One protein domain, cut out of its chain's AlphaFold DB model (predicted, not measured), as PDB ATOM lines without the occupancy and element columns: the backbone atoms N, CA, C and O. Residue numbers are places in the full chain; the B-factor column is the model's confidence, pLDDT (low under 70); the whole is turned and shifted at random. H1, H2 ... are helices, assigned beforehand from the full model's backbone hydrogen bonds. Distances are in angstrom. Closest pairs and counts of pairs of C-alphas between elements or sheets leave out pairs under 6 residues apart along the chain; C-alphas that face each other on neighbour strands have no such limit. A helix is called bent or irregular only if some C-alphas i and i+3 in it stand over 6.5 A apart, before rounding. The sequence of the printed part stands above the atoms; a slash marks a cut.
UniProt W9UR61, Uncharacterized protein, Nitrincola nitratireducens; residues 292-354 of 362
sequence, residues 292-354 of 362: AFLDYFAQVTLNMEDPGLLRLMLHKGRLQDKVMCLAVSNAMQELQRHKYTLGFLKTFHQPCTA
ATOM      1  N   ALA A 292     133.753 215.737 146.378       75.44
ATOM      2  CA  ALA A 292     133.942 216.998 145.660       75.44
ATOM      3  C   ALA A 292     134.205 216.780 144.160       75.44
ATOM      4  O   ALA A 292     133.623 217.469 143.324       75.44
ATOM      5  N   PHE A 293     135.034 215.792 143.804       75.38
ATOM      6  CA  PHE A 293     135.307 215.447 142.408       75.38
ATOM      7  C   PHE A 293     134.066 214.912 141.683       75.38
ATOM      8  O   PHE A 293     133.776 215.326 140.560       75.38
ATOM      9  N   LEU A 294     133.323 213.999 142.314       78.00
ATOM     10  CA  LEU A 294     132.095 213.442 141.746       78.00
ATOM     11  C   LEU A 294     131.015 214.512 141.578       78.00
ATOM     12  O   LEU A 294     130.304 214.501 140.574       78.00
ATOM     13  N   ASP A 295     130.910 215.442 142.526       78.44
ATOM     14  CA  ASP A 295     129.963 216.546 142.443       78.44
ATOM     15  C   ASP A 295     130.339 217.516 141.318       78.44
ATOM     16  O   ASP A 295     129.495 217.831 140.482       78.44
ATOM     17  N   TYR A 296     131.619 217.882 141.196       78.56
ATOM     18  CA  TYR A 296     132.106 218.666 140.060       78.56
ATOM     19  C   TYR A 296     131.835 217.960 138.724       78.56
ATOM     20  O   TYR A 296     131.328 218.570 137.786       78.56
ATOM     21  N   PHE A 297     132.086 216.650 138.631       78.25
ATOM     22  CA  PHE A 297     131.767 215.870 137.432       78.25
ATOM     23  C   PHE A 297     130.262 215.874 137.112       78.25
ATOM     24  O   PHE A 297     129.867 216.001 135.944       78.25
ATOM     25  N   ALA A 298     129.409 215.764 138.134       78.00
ATOM     26  CA  ALA A 298     127.965 215.879 137.978       78.00
ATOM     27  C   ALA A 298     127.583 217.273 137.464       78.00
ATOM     28  O   ALA A 298     126.837 217.371 136.493       78.00
ATOM     29  N   GLN A 299     128.143 218.337 138.040       77.56
ATOM     30  CA  GLN A 299     127.911 219.717 137.617       77.56
ATOM     31  C   GLN A 299     128.380 219.977 136.180       77.56
ATOM     32  O   GLN A 299     127.618 220.541 135.397       77.56
ATOM     33  N   VAL A 300     129.569 219.502 135.789       77.50
ATOM     34  CA  VAL A 300     130.054 219.556 134.399       77.50
ATOM     35  C   VAL A 300     129.056 218.862 133.480       77.50
ATOM     36  O   VAL A 300     128.607 219.441 132.496       77.50
ATOM     37  N   THR A 301     128.634 217.644 133.814       78.00
ATOM     38  CA  THR A 301     127.675 216.918 132.973       78.00
ATOM     39  C   THR A 301     126.329 217.641 132.895       78.00
ATOM     40  O   THR A 301     125.713 217.658 131.837       78.00
ATOM     41  N   LEU A 302     125.855 218.258 133.979       78.44
ATOM     42  CA  LEU A 302     124.550 218.923 134.031       78.44
ATOM     43  C   LEU A 302     124.532 220.292 133.342       78.44
ATOM     44  O   LEU A 302     123.513 220.642 132.747       78.44
ATOM     45  N   ASN A 303     125.628 221.045 133.429       81.06
ATOM     46  CA  ASN A 303     125.669 222.462 133.067       81.06
ATOM     47  C   ASN A 303     126.565 222.771 131.861       81.06
ATOM     48  O   ASN A 303     126.532 223.897 131.369       81.06
ATOM     49  N   MET A 304     127.387 221.826 131.383       79.38
ATOM     50  CA  MET A 304     128.270 222.095 130.250       79.38
ATOM     51  C   MET A 304     127.457 222.344 128.976       79.38
ATOM     52  O   MET A 304     126.704 221.486 128.511       79.38
ATOM     53  N   GLU A 305     127.665 223.522 128.396       76.56
ATOM     54  CA  GLU A 305     127.143 223.900 127.089       76.56
ATOM     55  C   GLU A 305     128.072 223.420 125.967       76.56
ATOM     56  O   GLU A 305     129.266 223.193 126.175       76.56
ATOM     57  N   ASP A 306     127.547 223.302 124.743       73.44
ATOM     58  CA  ASP A 306     128.393 223.058 123.574       73.44
ATOM     59  C   ASP A 306     129.392 224.229 123.411       73.44
ATOM     60  O   ASP A 306     128.983 225.375 123.182       73.44
ATOM     61  N   PRO A 307     130.716 223.984 123.507       72.38
ATOM     62  CA  PRO A 307     131.730 225.023 123.357       72.38
ATOM     63  C   PRO A 307     131.760 225.631 121.946       72.38
ATOM     64  O   PRO A 307     132.371 226.693 121.761       72.38
ATOM     65  N   GLY A 308     131.110 224.980 120.973       74.75
ATOM     66  CA  GLY A 308     130.962 225.391 119.587       74.75
ATOM     67  C   GLY A 308     132.168 225.000 118.737       74.75
ATOM     68  O   GLY A 308     133.281 225.498 118.935       74.75
ATOM     69  N   LEU A 309     131.945 224.164 117.716       75.94
ATOM     70  CA  LEU A 309     132.999 223.664 116.820       75.94
ATOM     71  C   LEU A 309     133.825 224.794 116.183       75.94
ATOM     72  O   LEU A 309     135.054 224.739 116.162       75.94
ATOM     73  N   LEU A 310     133.160 225.851 115.703       71.50
ATOM     74  CA  LEU A 310     133.823 226.995 115.072       71.50
ATOM     75  C   LEU A 310     134.783 227.704 116.043       71.50
ATOM     76  O   LEU A 310     135.899 228.059 115.671       71.50
ATOM     77  N   ARG A 311     134.387 227.854 117.312       74.25
ATOM     78  CA  ARG A 311     135.215 228.477 118.351       74.25
ATOM     79  C   ARG A 311     136.413 227.605 118.712       74.25
ATOM     80  O   ARG A 311     137.525 228.126 118.777       74.25
ATOM     81  N   LEU A 312     136.213 226.299 118.905       75.06
ATOM     82  CA  LEU A 312     137.308 225.353 119.161       75.06
ATOM     83  C   LEU A 312     138.351 225.394 118.034       75.06
ATOM     84  O   LEU A 312     139.557 225.431 118.291       75.06
ATOM     85  N   MET A 313     137.893 225.471 116.781       70.69
ATOM     86  CA  MET A 313     138.765 225.565 115.608       70.69
ATOM     87  C   MET A 313     139.523 226.898 115.541       70.69
ATOM     88  O   MET A 313     140.713 226.892 115.215       70.69
ATOM     89  N   LEU A 314     138.888 228.016 115.913       73.38
ATOM     90  CA  LEU A 314     139.490 229.359 115.914       73.38
ATOM     91  C   LEU A 314     140.379 229.656 117.136       73.38
ATOM     92  O   LEU A 314     141.168 230.601 117.102       73.38
ATOM     93  N   HIS A 315     140.305 228.862 118.209       71.75
ATOM     94  CA  HIS A 315     141.136 229.062 119.398       71.75
ATOM     95  C   HIS A 315     142.631 228.836 119.101       71.75
ATOM     96  O   HIS A 315     143.010 227.924 118.358       71.75
ATOM     97  N   LYS A 316     143.520 229.630 119.712       63.50
ATOM     98  CA  LYS A 316     144.977 229.415 119.633       63.50
ATOM     99  C   LYS A 316     145.353 228.207 120.502       63.50
ATOM    100  O   LYS A 316     145.188 228.247 121.714       63.50
ATOM    101  N   GLY A 317     145.795 227.106 119.898       70.19
ATOM    102  CA  GLY A 317     146.100 225.849 120.599       70.19
ATOM    103  C   GLY A 317     146.508 224.745 119.623       70.19
ATOM    104  O   GLY A 317     146.324 224.905 118.412       70.19
ATOM    105  N   ARG A 318     147.079 223.638 120.120       79.38
ATOM    106  CA  ARG A 318     147.484 222.521 119.251       79.38
ATOM    107  C   ARG A 318     146.247 221.819 118.696       79.38
ATOM    108  O   ARG A 318     145.207 221.766 119.344       79.38
ATOM    109  N   LEU A 319     146.369 221.237 117.502       79.88
ATOM    110  CA  LEU A 319     145.273 220.486 116.880       79.88
ATOM    111  C   LEU A 319     144.820 219.303 117.754       79.88
ATOM    112  O   LEU A 319     143.627 219.047 117.850       79.88
ATOM    113  N   GLN A 320     145.760 218.632 118.427       81.38
ATOM    114  CA  GLN A 320     145.462 217.533 119.352       81.38
ATOM    115  C   GLN A 320     144.549 217.978 120.503       81.38
ATOM    116  O   GLN A 320     143.538 217.328 120.744       81.38
ATOM    117  N   ASP A 321     144.845 219.115 121.143       78.50
ATOM    118  CA  ASP A 321     144.018 219.659 122.230       78.50
ATOM    119  C   ASP A 321     142.590 219.942 121.742       78.50
ATOM    120  O   ASP A 321     141.616 219.589 122.397       78.50
ATOM    121  N   LYS A 322     142.451 220.507 120.534       80.69
ATOM    122  CA  LYS A 322     141.144 220.802 119.925       80.69
ATOM    123  C   LYS A 322     140.324 219.540 119.657       80.69
ATOM    124  O   LYS A 322     139.136 219.512 119.967       80.69
ATOM    125  N   VAL A 323     140.948 218.508 119.083       82.38
ATOM    126  CA  VAL A 323     140.289 217.226 118.782       82.38
ATOM    127  C   VAL A 323     139.863 216.525 120.069       82.38
ATOM    128  O   VAL A 323     138.746 216.017 120.146       82.38
ATOM    129  N   MET A 324     140.709 216.545 121.098       81.56
ATOM    130  CA  MET A 324     140.371 215.961 122.392       81.56
ATOM    131  C   MET A 324     139.230 216.712 123.086       81.56
ATOM    132  O   MET A 324     138.289 216.071 123.548       81.56
ATOM    133  N   CYS A 325     139.244 218.049 123.097       81.19
ATOM    134  CA  CYS A 325     138.129 218.841 123.621       81.19
ATOM    135  C   CYS A 325     136.818 218.560 122.871       81.19
ATOM    136  O   CYS A 325     135.767 218.469 123.499       81.19
ATOM    137  N   LEU A 326     136.864 218.371 121.547       82.25
ATOM    138  CA  LEU A 326     135.687 217.986 120.763       82.25
ATOM    139  C   LEU A 326     135.161 216.597 121.165       82.25
ATOM    140  O   LEU A 326     133.955 216.420 121.325       82.25
ATOM    141  N   ALA A 327     136.052 215.621 121.363       82.69
ATOM    142  CA  ALA A 327     135.677 214.280 121.809       82.69
ATOM    143  C   ALA A 327     135.046 214.292 123.212       82.69
ATOM    144  O   ALA A 327     133.992 213.689 123.409       82.69
ATOM    145  N   VAL A 328     135.647 215.024 124.158       82.94
ATOM    146  CA  VAL A 328     135.098 215.216 125.512       82.94
ATOM    147  C   VAL A 328     133.734 215.893 125.447       82.94
ATOM    148  O   VAL A 328     132.792 215.421 126.080       82.94
ATOM    149  N   SER A 329     133.599 216.950 124.641       82.56
ATOM    150  CA  SER A 329     132.329 217.656 124.487       82.56
ATOM    151  C   SER A 329     131.214 216.731 123.991       82.56
ATOM    152  O   SER A 329     130.144 216.683 124.593       82.56
ATOM    153  N   ASN A 330     131.483 215.938 122.949       83.19
ATOM    154  CA  ASN A 330     130.518 214.976 122.416       83.19
ATOM    155  C   ASN A 330     130.149 213.894 123.439       83.19
ATOM    156  O   ASN A 330     128.977 213.549 123.565       83.19
ATOM    157  N   ALA A 331     131.126 213.375 124.189       83.00
ATOM    158  CA  ALA A 331     130.880 212.367 125.217       83.00
ATOM    159  C   ALA A 331     129.962 212.896 126.331       83.00
ATOM    160  O   ALA A 331     129.005 212.227 126.711       83.00
ATOM    161  N   MET A 332     130.206 214.113 126.823       81.25
ATOM    162  CA  MET A 332     129.353 214.738 127.841       81.25
ATOM    163  C   MET A 332     127.944 215.043 127.315       81.25
ATOM    164  O   MET A 332     126.968 214.807 128.023       81.25
ATOM    165  N   GLN A 333     127.811 215.505 126.067       81.94
ATOM    166  CA  GLN A 333     126.499 215.713 125.440       81.94
ATOM    167  C   GLN A 333     125.715 214.400 125.301       81.94
ATOM    168  O   GLN A 333     124.494 214.382 125.460       81.94
ATOM    169  N   GLU A 334     126.394 213.283 125.039       84.31
ATOM    170  CA  GLU A 334     125.756 211.965 125.023       84.31
ATOM    171  C   GLU A 334     125.299 211.544 126.429       84.31
ATOM    172  O   GLU A 334     124.168 211.086 126.607       84.31
ATOM    173  N   LEU A 335     126.118 211.789 127.459       80.94
ATOM    174  CA  LEU A 335     125.730 211.560 128.856       80.94
ATOM    175  C   LEU A 335     124.510 212.400 129.263       80.94
ATOM    176  O   LEU A 335     123.627 211.887 129.952       80.94
ATOM    177  N   GLN A 336     124.410 213.648 128.791       80.38
ATOM    178  CA  GLN A 336     123.241 214.512 129.005       80.38
ATOM    179  C   GLN A 336     121.956 213.944 128.382       80.38
ATOM    180  O   GLN A 336     120.864 214.139 128.918       80.38
ATOM    181  N   ARG A 337     122.065 213.223 127.260       81.31
ATOM    182  CA  ARG A 337     120.927 212.593 126.567       81.31
ATOM    183  C   ARG A 337     120.519 211.261 127.197       81.31
ATOM    184  O   ARG A 337     119.364 210.845 127.061       81.31
ATOM    185  N   HIS A 338     121.423 210.606 127.923       85.56
ATOM    186  CA  HIS A 338     121.149 209.332 128.577       85.56
ATOM    187  C   HIS A 338     120.359 209.518 129.885       85.56
ATOM    188  O   HIS A 338     120.914 209.778 130.956       85.56
ATOM    189  N   LYS A 339     119.031 209.342 129.810       76.69
ATOM    190  CA  LYS A 339     118.074 209.612 130.907       76.69
ATOM    191  C   LYS A 339     118.463 209.008 132.262       76.69
ATOM    192  O   LYS A 339     118.308 209.678 133.279       76.69
ATOM    193  N   TYR A 340     118.952 207.767 132.289       77.00
ATOM    194  CA  TYR A 340     119.323 207.091 133.539       77.00
ATOM    195  C   TYR A 340     120.583 207.684 134.171       77.00
ATOM    196  O   TYR A 340     120.612 207.900 135.380       77.00
ATOM    197  N   THR A 341     121.590 208.007 133.357       76.81
ATOM    198  CA  THR A 341     122.827 208.650 133.830       76.81
ATOM    199  C   THR A 341     122.511 210.040 134.367       76.81
ATOM    200  O   THR A 341     122.920 210.383 135.471       76.81
ATOM    201  N   LEU A 342     121.707 210.813 133.634       79.69
ATOM    202  CA  LEU A 342     121.279 212.138 134.066       79.69
ATOM    203  C   LEU A 342     120.463 212.081 135.367       79.69
ATOM    204  O   LEU A 342     120.654 212.914 136.248       79.69
ATOM    205  N   GLY A 343     119.569 211.097 135.506       71.69
ATOM    206  CA  GLY A 343     118.809 210.879 136.738       71.69
ATOM    207  C   GLY A 343     119.711 210.563 137.934       71.69
ATOM    208  O   GLY A 343     119.547 211.163 138.997       71.69
ATOM    209  N   PHE A 344     120.697 209.680 137.749       79.94
ATOM    210  CA  PHE A 344     121.686 209.344 138.776       79.94
ATOM    211  C   PHE A 344     122.501 210.572 139.204       79.94
ATOM    212  O   PHE A 344     122.552 210.886 140.388       79.94
ATOM    213  N   LEU A 345     123.062 211.314 138.245       79.38
ATOM    214  CA  LEU A 345     123.879 212.500 138.520       79.38
ATOM    215  C   LEU A 345     123.082 213.614 139.212       79.38
ATOM    216  O   LEU A 345     123.582 214.229 140.149       79.38
ATOM    217  N   LYS A 346     121.819 213.835 138.818       78.25
ATOM    218  CA  LYS A 346     120.924 214.765 139.529       78.25
ATOM    219  C   LYS A 346     120.674 214.325 140.965       78.25
ATOM    220  O   LYS A 346     120.721 215.153 141.864       78.25
ATOM    221  N   THR A 347     120.435 213.031 141.173       76.19
ATOM    222  CA  THR A 347     120.202 212.471 142.512       76.19
ATOM    223  C   THR A 347     121.445 212.586 143.390       76.19
ATOM    224  O   THR A 347     121.315 212.804 144.586       76.19
ATOM    225  N   PHE A 348     122.639 212.479 142.807       78.75
ATOM    226  CA  PHE A 348     123.903 212.658 143.517       78.75
ATOM    227  C   PHE A 348     124.179 214.129 143.878       78.75
ATOM    228  O   PHE A 348     124.551 214.429 145.009       78.75
ATOM    229  N   HIS A 349     123.951 215.057 142.945       78.06
ATOM    230  CA  HIS A 349     124.201 216.490 143.148       78.06
ATOM    231  C   HIS A 349     123.159 217.165 144.062       78.06
ATOM    232  O   HIS A 349     123.440 218.144 144.754       78.06
ATOM    233  N   GLN A 350     121.924 216.658 144.081       75.56
ATOM    234  CA  GLN A 350     120.831 217.279 144.828       75.56
ATOM    235  C   GLN A 350     121.095 217.347 146.351       75.56
ATOM    236  O   GLN A 350     120.914 218.426 146.905       75.56
ATOM    237  N   PRO A 351     121.574 216.292 147.041       69.44
ATOM    238  CA  PRO A 351     122.016 216.378 148.436       69.44
ATOM    239  C   PRO A 351     123.186 217.342 148.661       69.44
ATOM    240  O   PRO A 351     123.199 218.026 149.677       69.44
ATOM    241  N   CYS A 352     124.122 217.439 147.710       64.56
ATOM    242  CA  CYS A 352     125.273 218.350 147.784       64.56
ATOM    243  C   CYS A 352     124.869 219.832 147.687       64.56
ATOM    244  O   CYS A 352     125.636 220.713 148.053       64.56
ATOM    245  N   THR A 353     123.646 220.111 147.228       59.84
ATOM    246  CA  THR A 353     123.086 221.466 147.093       59.84
ATOM    247  C   THR A 353     121.860 221.723 147.965       59.84
ATOM    248  O   THR A 353     121.329 222.840 147.945       59.84
ATOM    249  N   ALA A 354     121.383 220.704 148.682       50.06
ATOM    250  CA  ALA A 354     120.232 220.778 149.562       50.06
ATOM    251  C   ALA A 354     120.702 221.011 150.997       50.06
ATOM    252  O   ALA A 354     121.346 220.152 151.604       50.06
TER     253      ALA A 354
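This is residues 292 to 354 of the 362 residues of an uncharacterized protein of Nitrincola nitratireducens (UniProt W9UR61). The long helix H3 and the helix H4 after it make an L, and H1 sits inside its angle, touching H3 and crossing H4 steeply. At the other end of H3, the short helix H2 folds back beside it as a small helical hairpin, and residues 315 to 320, round the turn into H3, stick out at that end. The printed part has 63 residues, with four named helices in the order H1, H2, H3, H4 and no named strand; the class is all helix. The whole is loose, with a radius of gyration of the C-alphas of 13.8 A, and elongated, spanning 40 by 22 by 15 A.

H1, residues 292 to 303, touches H4, residues 339 to 353, at a steep tilt of 56 degrees, opposite ways. The closest C-alphas of the two are those of Ala 298 and Leu 345, 5.3 A apart. With residues 301 to 302 alone, H1 also touches H3, residues 319 to 337, about perpendicular at 82 degrees; the C-alphas of Thr 301 and Met 332, the closest, are 5.8 A apart. H2, residues 309 to 314, is apart from H1 and from H4. H2 and H3 form a hairpin, at a shallow tilt of 22 degrees and opposite ways. They touch, H3 with residues 322 to 326 alone, and their closest C-alphas, those of Leu 312 and Lys 322, are 6.0 A apart. H3 is the hub, touching three helices. H3 and H4 only just touch, with 3 pairs of C-alphas within 8 A, and only at the corner by their link; the closest C-alphas are those of Gln 336 and Leu 342, 5.9 A apart, and the lines stand about perpendicular at 88 degrees. Every backbone O i to N i+4 pair is within hydrogen-bond range in H1, H2 and H3, and 9 of 11 are in H4.

H1 begins with C-alpha 292 at (133.942, 216.998, 145.660) and measures 16.0 A from first to last C-alpha. H2 measures 8.7 A. H3, the longest helix with 19 residues, begins with C-alpha 319 at (145.273, 220.486, 116.880) and measures 27.4 A. H4 measures 20.7 A and ends with C-alpha 353 at (123.086, 221.466, 147.093); it is neither bent nor irregular, but only just: C-alphas 348 and 351 are 6.4 A apart.

The two C-alphas farthest apart, those of Leu 319 and Ala 354, are 41.2 A apart, while those of the first and last printed residues, Ala 292 and Ala 354, are 14.7 A apart. The printed part has no cut, and the links H1 to H2, H2 to H3 and H3 to H4 are tight. The mean pLDDT of the printed part is 76.9, and residue 316 and residues 351 to 354 of the model are under 70.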